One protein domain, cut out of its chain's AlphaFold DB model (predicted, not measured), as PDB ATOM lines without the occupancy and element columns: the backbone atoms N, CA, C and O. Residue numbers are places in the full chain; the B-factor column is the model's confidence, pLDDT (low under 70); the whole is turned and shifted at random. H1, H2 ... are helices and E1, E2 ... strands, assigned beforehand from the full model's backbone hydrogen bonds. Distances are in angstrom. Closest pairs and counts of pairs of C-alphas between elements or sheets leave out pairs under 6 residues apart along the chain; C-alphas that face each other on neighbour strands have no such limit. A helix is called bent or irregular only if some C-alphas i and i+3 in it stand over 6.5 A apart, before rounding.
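This is residues 4 to 110 of the 110 residues of an uncharacterized protein of Butyricicoccus sp. 1XD8-22 (UniProt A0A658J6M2). A three-stranded sheet, E1 E2 E3, with H4 over one face makes one lobe, and the short helices H1 and H2 with residues 37 to 44 of H3 make a loosely joined second lobe. The long H3 runs from the helical lobe to the other one, where it packs on H4. The printed part has 107 residues, with four named helices and three named strands in the order H1 H2 H3 E1 E2 H4 E3; the sheet's order is E1, E2, E3, mixed, and the class is mixed, helices and strands. The whole is only just compact, close to loose, with a radius of gyration of the C-alphas of 15.3 A and spans of 47 by 34 by 19 A.

Find C-alpha 61 at (464.786, 434.827, 508.941); from there E1, residues 61 to 69, runs 22.3 A. E2 is residues 72 to 79, 21.8 A, and E3 residues 105 to 109, 13.3 A, ending at C-alpha 109 at (471.869, 432.165, 514.330). H4, residues 84 to 101, is 25.2 A long. H3, residues 34 to 52, runs 27.6 A. H1, residues 4 to 13, is 14.3 A long and begins at C-alpha 4 at (464.406, 426.129, 477.081); H2, residues 18 to 28, is 15.6 A long.

Start at E1 and E2, an antiparallel hairpin at 161 degrees, where N 65 and O 76 are 2.9 A apart, within hydrogen-bond range. E2 and E3 are parallel at 21 degrees, with N 75 and O 106 at 2.8 A. H4 is on the sheet, two layers with a helix on one face, at a height over the sheet of 8.7 A, over E2 and E3. E2, H4 and E3 form a strand-helix-strand unit, two parallel neighbour strands with a helix between, its crossover right-handed. H4 is irregular, C-alphas 92 and 95 being 7.5 A apart, with a kink of 47 degrees near residue 92; H2 is only just irregular, with C-alphas 24 and 27 at 7.0 A. H3, the hub, touches H4 at a shallow tilt of 18 degrees, opposite ways, closest at the C-alphas of Ala 52 and Gln 89, 5.2 A. H1, H2 and H3 form an up and down bundle, each running against the one before. With residues 40 to 44 alone H3 touches H1, closest at the C-alphas of Leu 12 and Gly 44, 4.9 A. H1 and H4 are apart. Every O i to N i+4 pair is within hydrogen-bond range in H1 and H3, against 5 of 7 in H2 and 11 of 14 in H4.

Look for the two C-alphas farthest apart at Thr 30 and Asn 81, 48.2 A. The printed part has no cut and no long link. No printed residue is under 70, and the mean pLDDT of the printed part is 95.1.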
ATOM      1  N   ILE A   4     463.158 426.357 476.339       94.69
ATOM      2  CA  ILE A   4     464.406 426.129 477.081       94.69
ATOM      3  C   ILE A   4     464.347 426.777 478.472       94.69
ATOM      4  O   ILE A   4     464.702 426.146 479.462       94.69
ATOM      5  N   GLU A   5     463.834 428.002 478.587       96.19
ATOM      6  CA  GLU A   5     463.694 428.680 479.884       96.19
ATOM      7  C   GLU A   5     462.731 427.933 480.816       96.19
ATOM      8  O   GLU A   5     463.004 427.803 482.009       96.19
ATOM      9  N   ARG A   6     461.626 427.389 480.279       96.56
ATOM     10  CA  ARG A   6     460.703 426.542 481.054       96.56
ATOM     11  C   ARG A   6     461.394 425.284 481.578       96.56
ATOM     12  O   ARG A   6     461.177 424.921 482.731       96.56
ATOM     13  N   VAL A   7     462.240 424.649 480.763       96.75
ATOM     14  CA  VAL A   7     463.040 423.487 481.185       96.75
ATOM     15  C   VAL A   7     464.007 423.879 482.301       96.75
ATOM     16  O   VAL A   7     464.029 423.220 483.338       96.75
ATOM     17  N   LYS A   8     464.747 424.984 482.148       97.12
ATOM     18  CA  LYS A   8     465.669 425.494 483.180       97.12
ATOM     19  C   LYS A   8     464.947 425.746 484.506       97.12
ATOM     20  O   LYS A   8     465.404 425.281 485.552       97.12
ATOM     21  N   LEU A   9     463.787 426.404 484.464       96.88
ATOM     22  CA  LEU A   9     462.956 426.633 485.648       96.88
ATOM     23  C   LEU A   9     462.490 425.314 486.282       96.88
ATOM     24  O   LEU A   9     462.590 425.150 487.498       96.88
ATOM     25  N   ALA A  10     462.019 424.360 485.476       96.31
ATOM     26  CA  ALA A  10     461.572 423.058 485.963       96.31
ATOM     27  C   ALA A  10     462.713 422.260 486.619       96.31
ATOM     28  O   ALA A  10     462.504 421.638 487.663       96.31
ATOM     29  N   LEU A  11     463.928 422.312 486.065       97.19
ATOM     30  CA  LEU A  11     465.116 421.679 486.649       97.19
ATOM     31  C   LEU A  11     465.472 422.274 488.020       97.19
ATOM     32  O   LEU A  11     465.795 421.526 488.944       97.19
ATOM     33  N   LEU A  12     465.369 423.598 488.180       96.69
ATOM     34  CA  LEU A  12     465.589 424.265 489.469       96.69
ATOM     35  C   LEU A  12     464.499 423.909 490.486       96.69
ATOM     36  O   LEU A  12     464.808 423.525 491.615       96.69
ATOM     37  N   ALA A  13     463.228 423.985 490.084       94.56
ATOM     38  CA  ALA A  13     462.086 423.713 490.956       94.56
ATOM     39  C   ALA A  13     462.030 422.249 491.429       94.56
ATOM     40  O   ALA A  13     461.648 421.967 492.565       94.56
ATOM     41  N   SER A  14     462.442 421.311 490.572       94.25
ATOM     42  CA  SER A  14     462.471 419.873 490.869       94.25
ATOM     43  C   SER A  14     463.756 419.409 491.560       94.25
ATOM     44  O   SER A  14     463.893 418.218 491.868       94.25
ATOM     45  N   TYR A  15     464.703 420.314 491.836       95.38
ATOM     46  CA  TYR A  15     465.976 419.939 492.433       95.38
ATOM     47  C   TYR A  15     465.766 419.250 493.790       95.38
ATOM     48  O   TYR A  15     465.210 419.809 494.736       95.38
ATOM     49  N   LYS A  16     466.273 418.020 493.904       90.50
ATOM     50  CA  LYS A  16     466.298 417.243 495.154       90.50
ATOM     51  C   LYS A  16     467.725 416.979 495.612       90.50
ATOM     52  O   LYS A  16     468.056 417.158 496.778       90.50
ATOM     53  N   ASN A  17     468.559 416.526 494.688       91.81
ATOM     54  CA  ASN A  17     469.985 416.305 494.857       91.81
ATOM     55  C   ASN A  17     470.635 416.230 493.464       91.81
ATOM     56  O   ASN A  17     469.953 416.283 492.439       91.81
ATOM     57  N   ARG A  18     471.962 416.082 493.434       92.44
ATOM     58  CA  ARG A  18     472.754 416.005 492.200       92.44
ATOM     59  C   ARG A  18     472.309 414.884 491.257       92.44
ATOM     60  O   ARG A  18     472.308 415.102 490.050       92.44
ATOM     61  N   ASP A  19     471.963 413.714 491.780       94.12
ATOM     62  CA  ASP A  19     471.677 412.540 490.950       94.12
ATOM     63  C   ASP A  19     470.300 412.661 490.286       94.12
ATOM     64  O   ASP A  19     470.168 412.420 489.089       94.12
ATOM     65  N   TYR A  20     469.302 413.160 491.025       95.00
ATOM     66  CA  TYR A  20     467.999 413.520 490.456       95.00
ATOM     67  C   TYR A  20     468.115 414.631 489.412       95.00
ATOM     68  O   TYR A  20     467.525 414.514 488.342       95.00
ATOM     69  N   PHE A  21     468.902 415.678 489.688       96.88
ATOM     70  CA  PHE A  21     469.120 416.755 488.721       96.88
ATOM     71  C   PHE A  21     469.714 416.218 487.415       96.88
ATOM     72  O   PHE A  21     469.190 416.503 486.346       96.88
ATOM     73  N   ARG A  22     470.765 415.388 487.493       95.88
ATOM     74  CA  ARG A  22     471.391 414.765 486.314       95.88
ATOM     75  C   ARG A  22     470.394 413.934 485.513       95.88
ATOM     76  O   ARG A  22     470.334 414.070 484.299       95.88
ATOM     77  N   ARG A  23     469.577 413.120 486.190       96.69
ATOM     78  CA  ARG A  23     468.551 412.298 485.534       96.69
ATOM     79  C   ARG A  23     467.524 413.143 484.779       96.69
ATOM     80  O   ARG A  23     467.131 412.762 483.684       96.69
ATOM     81  N   PHE A  24     467.084 414.264 485.351       96.94
ATOM     82  CA  PHE A  24     466.124 415.154 484.693       96.94
ATOM     83  C   PHE A  24     466.752 416.036 483.612       96.94
ATOM     84  O   PHE A  24     466.062 416.399 482.666       96.94
ATOM     85  N   ALA A  25     468.039 416.361 483.729       97.12
ATOM     86  CA  ALA A  25     468.769 417.147 482.740       97.12
ATOM     87  C   ALA A  25     469.188 416.334 481.503       97.12
ATOM     88  O   ALA A  25     469.301 416.916 480.430       97.12
ATOM     89  N   ALA A  26     469.382 415.015 481.632       97.00
ATOM     90  CA  ALA A  26     469.903 414.151 480.566       97.00
ATOM     91  C   ALA A  26     469.189 414.297 479.198       97.00
ATOM     92  O   ALA A  26     469.881 414.378 478.185       97.00
ATOM     93  N   PRO A  27     467.845 414.411 479.112       96.62
ATOM     94  CA  PRO A  27     467.163 414.609 477.827       96.62
ATOM     95  C   PRO A  27     467.437 415.964 477.153       96.62
ATOM     96  O   PRO A  27     467.069 416.152 475.997       96.62
ATOM     97  N   PHE A  28     468.041 416.917 477.868       96.19
ATOM     98  CA  PHE A  28     468.225 418.306 477.441       96.19
ATOM     99  C   PHE A  28     469.701 418.697 477.278       96.19
ATOM    100  O   PHE A  28     469.995 419.875 477.094       96.19
ATOM    101  N   GLU A  29     470.634 417.738 477.308       94.62
ATOM    102  CA  GLU A  29     472.078 417.999 477.152       94.62
ATOM    103  C   GLU A  29     472.456 418.571 475.775       94.62
ATOM    104  O   GLU A  29     473.523 419.160 475.622       94.62
ATOM    105  N   THR A  30     471.589 418.425 474.769       95.38
ATOM    106  CA  THR A  30     471.752 419.054 473.447       95.38
ATOM    107  C   THR A  30     471.137 420.454 473.366       95.38
ATOM    108  O   THR A  30     471.415 421.187 472.423       95.38
ATOM    109  N   TRP A  31     470.284 420.825 474.328       95.38
ATOM    110  CA  TRP A  31     469.566 422.106 474.368       95.38
ATOM    111  C   TRP A  31     470.211 423.105 475.331       95.38
ATOM    112  O   TRP A  31     469.997 424.309 475.203       95.38
ATOM    113  N   ILE A  32     470.937 422.597 476.327       96.12
ATOM    114  CA  ILE A  32     471.574 423.362 477.395       96.12
ATOM    115  C   ILE A  32     473.012 422.871 477.494       96.12
ATOM    116  O   ILE A  32     473.249 421.671 477.650       96.12
ATOM    117  N   ASP A  33     473.970 423.787 477.407       96.06
ATOM    118  CA  ASP A  33     475.376 423.424 477.486       96.06
ATOM    119  C   ASP A  33     475.758 422.904 478.886       96.06
ATOM    120  O   ASP A  33     475.068 423.098 479.893       96.06
ATOM    121  N   LYS A  34     476.884 422.190 478.950       95.88
ATOM    122  CA  LYS A  34     477.328 421.519 480.178       95.88
ATOM    123  C   LYS A  34     477.666 422.496 481.305       95.88
ATOM    124  O   LYS A  34     477.465 422.143 482.473       95.88
ATOM    125  N   ASP A  35     478.177 423.681 480.985       96.44
ATOM    126  CA  ASP A  35     478.531 424.684 481.985       96.44
ATOM    127  C   ASP A  35     477.269 425.332 482.555       96.44
ATOM    128  O   ASP A  35     477.136 425.468 483.775       96.44
ATOM    129  N   GLU A  36     476.273 425.595 481.717       96.69
ATOM    130  CA  GLU A  36     474.970 426.078 482.152       96.69
ATOM    131  C   GLU A  36     474.222 425.036 482.999       96.69
ATOM    132  O   GLU A  36     473.704 425.360 484.073       96.69
ATOM    133  N   LEU A  37     474.236 423.756 482.614       97.19
ATOM    134  CA  LEU A  37     473.702 422.676 483.456       97.19
ATOM    135  C   LEU A  37     474.419 422.590 484.812       97.19
ATOM    136  O   LEU A  37     473.793 422.300 485.840       97.19
ATOM    137  N   LYS A  38     475.731 422.845 484.845       95.50
ATOM    138  CA  LYS A  38     476.504 422.885 486.088       95.50
ATOM    139  C   LYS A  38     476.069 424.054 486.978       95.50
ATOM    140  O   LYS A  38     475.870 423.810 488.172       95.50
ATOM    141  N   VAL A  39     475.865 425.244 486.413       95.94
ATOM    142  CA  VAL A  39     475.352 426.429 487.125       95.94
ATOM    143  C   VAL A  39     473.944 426.171 487.670       95.94
ATOM    144  O   VAL A  39     473.698 426.362 488.859       95.94
ATOM    145  N   LEU A  40     473.031 425.629 486.857       97.06
ATOM    146  CA  LEU A  40     471.667 425.288 487.285       97.06
ATOM    147  C   LEU A  40     471.657 424.295 488.454       97.06
ATOM    148  O   LEU A  40     470.897 424.443 489.410       97.06
ATOM    149  N   LYS A  41     472.536 423.291 488.422       95.69
ATOM    150  CA  LYS A  41     472.697 422.335 489.525       95.69
ATOM    151  C   LYS A  41     473.167 423.018 490.816       95.69
ATOM    152  O   LYS A  41     472.731 422.626 491.900       95.69
ATOM    153  N   GLU A  42     474.075 423.985 490.719       95.56
ATOM    154  CA  GLU A  42     474.582 424.753 491.866       95.56
ATOM    155  C   GLU A  42     473.499 425.682 492.435       95.56
ATOM    156  O   GLU A  42     473.288 425.696 493.648       95.56
ATOM    157  N   TYR A  43     472.710 426.332 491.579       96.31
ATOM    158  CA  TYR A  43     471.536 427.104 491.994       96.31
ATOM    159  C   TYR A  43     470.465 426.241 492.657       96.31
ATOM    160  O   TYR A  43     469.947 426.617 493.704       96.31
ATOM    161  N   GLY A  44     470.171 425.052 492.128       96.19
ATOM    162  CA  GLY A  44     469.241 424.122 492.774       96.19
ATOM    163  C   GLY A  44     469.700 423.712 494.182       96.19
ATOM    164  O   GLY A  44     468.899 423.674 495.117       96.19
ATOM    165  N   ALA A  45     471.004 423.473 494.361       95.31
ATOM    166  CA  ALA A  45     471.589 423.200 495.674       95.31
ATOM    167  C   ALA A  45     471.461 424.403 496.626       95.31
ATOM    168  O   ALA A  45     471.066 424.229 497.779       95.31
ATOM    169  N   MET A  46     471.740 425.614 496.137       95.19
ATOM    170  CA  MET A  46     471.606 426.851 496.911       95.19
ATOM    171  C   MET A  46     470.151 427.099 497.328       95.19
ATOM    172  O   MET A  46     469.878 427.335 498.503       95.19
ATOM    173  N   LEU A  47     469.202 426.957 496.400       94.81
ATOM    174  CA  LEU A  47     467.770 427.096 496.669       94.81
ATOM    175  C   LEU A  47     467.287 426.097 497.722       94.81
ATOM    176  O   LEU A  47     466.465 426.453 498.564       94.81
ATOM    177  N   LYS A  48     467.813 424.863 497.731       93.44
ATOM    178  CA  LYS A  48     467.485 423.892 498.785       93.44
ATOM    179  C   LYS A  48     467.927 424.340 500.169       93.44
ATOM    180  O   LYS A  48     467.179 424.131 501.123       93.44
ATOM    181  N   PHE A  49     469.102 424.955 500.270       95.19
ATOM    182  CA  PHE A  49     469.560 425.542 501.522       95.19
ATOM    183  C   PHE A  49     468.676 426.726 501.936       95.19
ATOM    184  O   PHE A  49     468.160 426.734 503.049       95.19
ATOM    185  N   VAL A  50     468.416 427.672 501.030       94.12
ATOM    186  CA  VAL A  50     467.567 428.843 501.316       94.12
ATOM    187  C   VAL A  50     466.154 428.425 501.736       94.12
ATOM    188  O   VAL A  50     465.598 428.978 502.678       94.12
ATOM    189  N   TYR A  51     465.584 427.392 501.113       94.25
ATOM    190  CA  TYR A  51     464.275 426.862 501.504       94.25
ATOM    191  C   TYR A  51     464.255 426.317 502.942       94.25
ATOM    192  O   TYR A  51     463.245 426.441 503.635       94.25
ATOM    193  N   ALA A  52     465.368 425.753 503.423       95.06
ATOM    194  CA  ALA A  52     465.488 425.280 504.803       95.06
ATOM    195  C   ALA A  52     465.321 426.416 505.828       95.06
ATOM    196  O   ALA A  52     464.793 426.188 506.916       95.06
ATOM    197  N   LEU A  53     465.703 427.640 505.449       95.62
ATOM    198  CA  LEU A  53     465.589 428.851 506.264       95.62
ATOM    199  C   LEU A  53     464.166 429.415 506.342       95.62
ATOM    200  O   LEU A  53     463.910 430.316 507.134       95.62
ATOM    201  N   ASN A  54     463.230 428.882 505.556       95.19
ATOM    202  CA  ASN A  54     461.815 429.240 505.637       95.19
ATOM    203  C   ASN A  54     460.912 428.006 505.770       95.19
ATOM    204  O   ASN A  54     459.773 428.000 505.299       95.19
ATOM    205  N   ILE A  55     461.410 426.936 506.401       95.31
ATOM    206  CA  ILE A  55     460.674 425.669 506.493       95.31
ATOM    207  C   ILE A  55     459.342 425.816 507.240       95.31
ATOM    208  O   ILE A  55     458.359 425.177 506.864       95.31
ATOM    209  N   SER A  56     459.276 426.681 508.262       94.31
ATOM    210  CA  SER A  56     458.026 426.929 508.992       94.31
ATOM    211  C   SER A  56     457.057 427.848 508.251       94.31
ATOM    212  O   SER A  56     455.919 427.995 508.691       94.31
ATOM    213  N   LYS A  57     457.485 428.475 507.144       93.88
ATOM    214  CA  LYS A  57     456.725 429.471 506.364       93.88
ATOM    215  C   LYS A  57     456.301 430.718 507.151       93.88
ATOM    216  O   LYS A  57     455.451 431.476 506.698       93.88
ATOM    217  N   ARG A  58     456.892 430.947 508.327       93.56
ATOM    218  CA  ARG A  58     456.621 432.111 509.185       93.56
ATOM    219  C   ARG A  58     457.496 433.326 508.853       93.56
ATOM    220  O   ARG A  58     457.365 434.344 509.522       93.56
ATOM    221  N   ASN A  59     458.395 433.218 507.866       92.06
ATOM    222  CA  ASN A  59     459.348 434.268 507.484       92.06
ATOM    223  C   ASN A  59     460.139 434.816 508.692       92.06
ATOM    224  O   ASN A  59     460.210 436.025 508.916       92.06
ATOM    225  N   VAL A  60     460.686 433.909 509.513       94.50
ATOM    226  CA  VAL A  60     461.426 434.285 510.732       94.50
ATOM    227  C   VAL A  60     462.827 434.806 510.439       94.50
ATOM    228  O   VAL A  60     463.306 435.661 511.178       94.50
ATOM    229  N   VAL A  61     463.473 434.331 509.372       95.94
ATOM    230  CA  VAL A  61     464.786 434.827 508.941       95.94
ATOM    231  C   VAL A  61     464.622 436.199 508.297       95.94
ATOM    232  O   VAL A  61     463.811 436.365 507.387       95.94
ATOM    233  N   LYS A  62     465.384 437.182 508.779       95.19
ATOM    234  CA  LYS A  62     465.349 438.568 508.295       95.19
ATOM    235  C   LYS A  62     466.487 438.878 507.335       95.19
ATOM    236  O   LYS A  62     466.270 439.542 506.328       95.19
ATOM    237  N   SER A  63     467.692 438.434 507.674       95.25
ATOM    238  CA  SER A  63     468.896 438.725 506.911       95.25
ATOM    239  C   SER A  63     469.858 437.544 506.965       95.25
ATOM    240  O   SER A  63     469.832 436.728 507.889       95.25
ATOM    241  N   ILE A  64     470.662 437.426 505.911       95.94
ATOM    242  CA  ILE A  64     471.682 436.393 505.760       95.94
ATOM    243  C   ILE A  64     472.945 437.097 505.279       95.94
ATOM    244  O   ILE A  64     472.902 437.832 504.292       95.94
ATOM    245  N   ARG A  65     474.065 436.850 505.951       96.31
ATOM    246  CA  ARG A  65     475.391 437.332 505.559       96.31
ATOM    247  C   ARG A  65     476.345 436.147 505.499       96.31
ATOM    248  O   ARG A  65     476.299 435.268 506.353       96.31
ATOM    249  N   LEU A  66     477.187 436.114 504.475       95.25
ATOM    250  CA  LEU A  66     478.226 435.103 504.334       95.25
ATOM    251  C   LEU A  66     479.576 435.785 504.465       95.25
ATOM    252  O   LEU A  66     479.829 436.773 503.780       95.25
ATOM    253  N   GLU A  67     480.437 435.226 505.302       96.62
ATOM    254  CA  GLU A  67     481.820 435.665 505.434       96.62
ATOM    255  C   GLU A  67     482.741 434.465 505.275       96.62
ATOM    256  O   GLU A  67     482.399 433.334 505.628       96.62
ATOM    257  N   LYS A  68     483.905 434.709 504.682       96.19
ATOM    258  CA  LYS A  68     484.963 433.713 504.610       96.19
ATOM    259  C   LYS A  68     485.954 434.016 505.722       96.19
ATOM    260  O   LYS A  68     486.645 435.029 505.658       96.19
ATOM    261  N   GLU A  69     486.024 433.121 506.693       95.19
ATOM    262  CA  GLU A  69     486.993 433.158 507.783       95.19
ATOM    263  C   GLU A  69     487.981 432.013 507.561       95.19
ATOM    264  O   GLU A  69     487.613 430.836 507.593       95.19
ATOM    265  N   ASP A  70     489.229 432.353 507.239       91.81
ATOM    266  CA  ASP A  70     490.262 431.400 506.834       91.81
ATOM    267  C   ASP A  70     489.789 430.449 505.711       91.81
ATOM    268  O   ASP A  70     489.575 430.845 504.556       91.81
ATOM    269  N   ASN A  71     489.621 429.167 506.048       93.38
ATOM    270  CA  ASN A  71     489.177 428.114 505.144       93.38
ATOM    271  C   ASN A  71     487.736 427.650 505.421       93.38
ATOM    272  O   ASN A  71     487.354 426.571 504.976       93.38
ATOM    273  N   VAL A  72     486.943 428.441 506.144       96.81
ATOM    274  CA  VAL A  72     485.551 428.145 506.498       96.81
ATOM    275  C   VAL A  72     484.646 429.264 505.987       96.81
ATOM    276  O   VAL A  72     484.987 430.443 506.039       96.81
ATOM    277  N   ILE A  73     483.476 428.894 505.474       97.12
ATOM    278  CA  ILE A  73     482.409 429.848 505.172       97.12
ATOM    279  C   ILE A  73     481.479 429.918 506.380       97.12
ATOM    280  O   ILE A  73     480.879 428.909 506.763       97.12
ATOM    281  N   VAL A  74     481.337 431.101 506.968       97.75
ATOM    282  CA  VAL A  74     480.410 431.357 508.070       97.75
ATOM    283  C   VAL A  74     479.147 432.003 507.517       97.75
ATOM    284  O   VAL A  74     479.195 433.017 506.822       97.75
ATOM    285  N   VAL A  75     478.003 431.381 507.795       97.38
ATOM    286  CA  VAL A  75     476.675 431.862 507.407       97.38
ATOM    287  C   VAL A  75     475.997 432.437 508.642       97.38
ATOM    288  O   VAL A  75     475.522 431.698 509.504       97.38
ATOM    289  N   TYR A  76     475.954 433.759 508.697       97.44
ATOM    290  CA  TYR A  76     475.298 434.553 509.725       97.44
ATOM    291  C   TYR A  76     473.827 434.747 509.366       97.44
ATOM    292  O   TYR A  76     473.518 435.227 508.273       97.44
ATOM    293  N   ILE A  77     472.923 434.357 510.263       97.12
ATOM    294  CA  ILE A  77     471.477 434.373 510.037       97.12
ATOM    295  C   ILE A  77     470.798 435.122 511.178       97.12
ATOM    296  O   ILE A  77     470.725 434.621 512.298       97.12
ATOM    297  N   GLU A  78     470.242 436.290 510.866       96.25
ATOM    298  CA  GLU A  78     469.408 437.042 511.801       96.25
ATOM    299  C   GLU A  78     467.981 436.488 511.762       96.25
ATOM    300  O   GLU A  78     467.338 436.485 510.701       96.25
ATOM    301  N   ALA A  79     467.449 436.055 512.906       94.69
ATOM    302  CA  ALA A  79     466.093 435.520 512.987       94.69
ATOM    303  C   ALA A  79     465.235 436.180 514.079       94.69
ATOM    304  O   ALA A  79     465.690 436.540 515.157       94.69
ATOM    305  N   LYS A  80     463.935 436.336 513.808       88.94
ATOM    306  CA  LYS A  80     462.932 436.743 514.803       88.94
ATOM    307  C   LYS A  80     462.530 435.541 515.653       88.94
ATOM    308  O   LYS A  80     462.158 434.504 515.103       88.94
ATOM    309  N   ASN A  81     462.405 435.747 516.964       80.62
ATOM    310  CA  ASN A  81     461.806 434.782 517.891       80.62
ATOM    311  C   ASN A  81     462.492 433.395 517.822       80.62
ATOM    312  O   ASN A  81     463.651 433.264 517.441       80.62
ATOM    313  N   SER A  82     461.769 432.330 518.185       86.75
ATOM    314  CA  SER A  82     462.255 430.955 518.041       86.75
ATOM    315  C   SER A  82     462.302 430.517 516.567       86.75
ATOM    316  O   SER A  82     461.262 430.310 515.925       86.75
ATOM    317  N   ALA A  83     463.525 430.327 516.065       93.19
ATOM    318  CA  ALA A  83     463.856 429.778 514.745       93.19
ATOM    319  C   ALA A  83     464.402 428.335 514.833       93.19
ATOM    320  O   ALA A  83     465.266 427.926 514.059       93.19
ATOM    321  N   MET A  84     463.935 427.548 515.814       94.31
ATOM    322  CA  MET A  84     464.444 426.188 516.054       94.31
ATOM    323  C   MET A  84     464.289 425.264 514.837       94.31
ATOM    324  O   MET A  84     465.196 424.486 514.541       94.31
ATOM    325  N   ALA A  85     463.164 425.357 514.119       95.19
ATOM    326  CA  ALA A  85     462.912 424.544 512.931       95.19
ATOM    327  C   ALA A  85     463.875 424.902 511.787       95.19
ATOM    328  O   ALA A  85     464.452 424.011 511.160       95.19
ATOM    329  N   GLU A  86     464.084 426.197 511.552       96.44
ATOM    330  CA  GLU A  86     465.016 426.729 510.559       96.44
ATOM    331  C   GLU A  86     466.454 426.336 510.890       96.44
ATOM    332  O   GLU A  86     467.143 425.800 510.027       96.44
ATOM    333  N   LYS A  87     466.885 426.504 512.148       96.19
ATOM    334  CA  LYS A  87     468.225 426.107 512.605       96.19
ATOM    335  C   LYS A  87     468.483 424.622 512.373       96.19
ATOM    336  O   LYS A  87     469.508 424.249 511.802       96.19
ATOM    337  N   TYR A  88     467.530 423.775 512.758       96.62
ATOM    338  CA  TYR A  88     467.636 422.332 512.559       96.62
ATOM    339  C   TYR A  88     467.735 421.953 511.073       96.62
ATOM    340  O   TYR A  88     468.579 421.142 510.688       96.62
ATOM    341  N   GLN A  89     466.894 422.534 510.212       96.38
ATOM    342  CA  GLN A  89     466.914 422.200 508.785       96.38
ATOM    343  C   GLN A  89     468.120 422.796 508.055       96.38
ATOM    344  O   GLN A  89     468.665 422.129 507.177       96.38
ATOM    345  N   ALA A  90     468.566 423.999 508.421       96.62
ATOM    346  CA  ALA A  90     469.757 424.624 507.855       96.62
ATOM    347  C   ALA A  90     470.991 423.734 508.055       96.62
ATOM    348  O   ALA A  90     471.693 423.429 507.090       96.62
ATOM    349  N   GLU A  91     471.187 423.211 509.270       96.88
ATOM    350  CA  GLU A  91     472.269 422.267 509.572       96.88
ATOM    351  C   GLU A  91     472.172 420.979 508.747       96.88
ATOM    352  O   GLU A  91     473.168 420.512 508.191       96.88
ATOM    353  N   ARG A  92     470.965 420.420 508.574       95.69
ATOM    354  CA  ARG A  92     470.768 419.234 507.717       95.69
ATOM    355  C   ARG A  92     471.102 419.499 506.251       95.69
ATOM    356  O   ARG A  92     471.563 418.587 505.565       95.69
ATOM    357  N   GLN A  93     470.859 420.717 505.766       95.31
ATOM    358  CA  GLN A  93     471.073 421.100 504.369       95.31
ATOM    359  C   GLN A  93     472.440 421.751 504.103       95.31
ATOM    360  O   GLN A  93     472.761 421.998 502.939       95.31
ATOM    361  N   LYS A  94     473.293 421.973 505.116       95.62
ATOM    362  CA  LYS A  94     474.575 422.691 504.953       95.62
ATOM    363  C   LYS A  94     475.524 422.076 503.926       95.62
ATOM    364  O   LYS A  94     476.226 422.799 503.226       95.62
ATOM    365  N   LYS A  95     475.465 420.750 503.740       94.00
ATOM    366  CA  LYS A  95     476.240 420.027 502.717       94.00
ATOM    367  C   LYS A  95     475.989 420.540 501.297       94.00
ATOM    368  O   LYS A  95     476.814 420.317 500.414       94.00
ATOM    369  N   HIS A  96     474.847 421.179 501.038       93.75
ATOM    370  CA  HIS A  96     474.603 421.836 499.757       93.75
ATOM    371  C   HIS A  96     475.526 423.040 499.557       93.75
ATOM    372  O   HIS A  96     476.128 423.137 498.490       93.75
ATOM    373  N   LEU A  97     475.707 423.884 500.577       94.50
ATOM    374  CA  LEU A  97     476.643 425.009 500.528       94.50
ATOM    375  C   LEU A  97     478.098 424.541 500.496       94.50
ATOM    376  O   LEU A  97     478.861 425.013 499.660       94.50
ATOM    377  N   GLU A  98     478.466 423.554 501.318       95.12
ATOM    378  CA  GLU A  98     479.838 423.015 501.344       95.12
ATOM    379  C   GLU A  98     480.276 422.505 499.965       95.12
ATOM    380  O   GLU A  98     481.420 422.669 499.556       95.12
ATOM    381  N   ARG A  99     479.351 421.911 499.203       91.19
ATOM    382  CA  ARG A  99     479.620 421.435 497.839       91.19
ATOM    383  C   ARG A  99     479.759 422.559 496.818       91.19
ATOM    384  O   ARG A  99     480.489 422.369 495.848       91.19
ATOM    385  N   ILE A 100     479.040 423.666 497.004       92.62
ATOM    386  CA  ILE A 100     479.127 424.845 496.134       92.62
ATOM    387  C   ILE A 100     480.462 425.551 496.384       92.62
ATOM    388  O   ILE A 100     481.234 425.748 495.452       92.62
ATOM    389  N   PHE A 101     480.765 425.856 497.648       92.81
ATOM    390  CA  PHE A 101     481.975 426.591 498.024       92.81
ATOM    391  C   PHE A 101     483.237 425.726 498.050       92.81
ATOM    392  O   PHE A 101     484.339 426.260 497.998       92.81
ATOM    393  N   LYS A 102     483.091 424.395 498.107       93.94
ATOM    394  CA  LYS A 102     484.192 423.434 498.309       93.94
ATOM    395  C   LYS A 102     484.994 423.717 499.586       93.94
ATOM    396  O   LYS A 102     486.188 423.444 499.647       93.94
ATOM    397  N   GLN A 103     484.321 424.259 500.595       95.94
ATOM    398  CA  GLN A 103     484.870 424.615 501.898       95.94
ATOM    399  C   GLN A 103     483.872 424.191 502.989       95.94
ATOM    400  O   GLN A 103     482.669 424.147 502.712       95.94
ATOM    401  N   PRO A 104     484.332 423.864 504.209       96.69
ATOM    402  CA  PRO A 104     483.453 423.674 505.360       96.69
ATOM    403  C   PRO A 104     482.546 424.884 505.595       96.69
ATOM    404  O   PRO A 104     482.946 426.026 505.357       96.69
ATOM    405  N   VAL A 105     481.332 424.629 506.088       97.38
ATOM    406  CA  VAL A 105     480.342 425.671 506.379       97.38
ATOM    407  C   VAL A 105     479.931 425.610 507.846       97.38
ATOM    408  O   VAL A 105     479.537 424.553 508.348       97.38
ATOM    409  N   LYS A 106     479.976 426.762 508.516       97.44
ATOM    410  CA  LYS A 106     479.438 426.977 509.864       97.44
ATOM    411  C   LYS A 106     478.208 427.876 509.770       97.44
ATOM    412  O   LYS A 106     478.205 428.822 508.989       97.44
ATOM    413  N   ILE A 107     477.168 427.583 510.548       97.44
ATOM    414  CA  ILE A 107     475.935 428.374 510.565       97.44
ATOM    415  C   ILE A 107     475.743 428.966 511.956       97.44
ATOM    416  O   ILE A 107     475.736 428.243 512.953       97.44
ATOM    417  N   GLU A 108     475.558 430.279 512.014       96.38
ATOM    418  CA  GLU A 108     475.350 431.023 513.250       96.38
ATOM    419  C   GLU A 108     474.020 431.768 513.188       96.38
ATOM    420  O   GLU A 108     473.778 432.563 512.283       96.38
ATOM    421  N   PHE A 109     473.147 431.481 514.154       95.25
ATOM    422  CA  PHE A 109     471.869 432.165 514.330       95.25
ATOM    423  C   PHE A 109     471.974 433.134 515.502       95.25
ATOM    424  O   PHE A 109     472.474 432.735 516.559       95.25
ATOM    425  N   TYR A 110     471.445 434.341 515.325       88.50
ATOM    426  CA  TYR A 110     471.330 435.374 516.354       88.50
ATOM    427  C   TYR A 110     470.016 436.150 516.228       88.50
ATOM    428  O   TYR A 110     469.414 436.165 515.124       88.50
TER     429      TYR A 110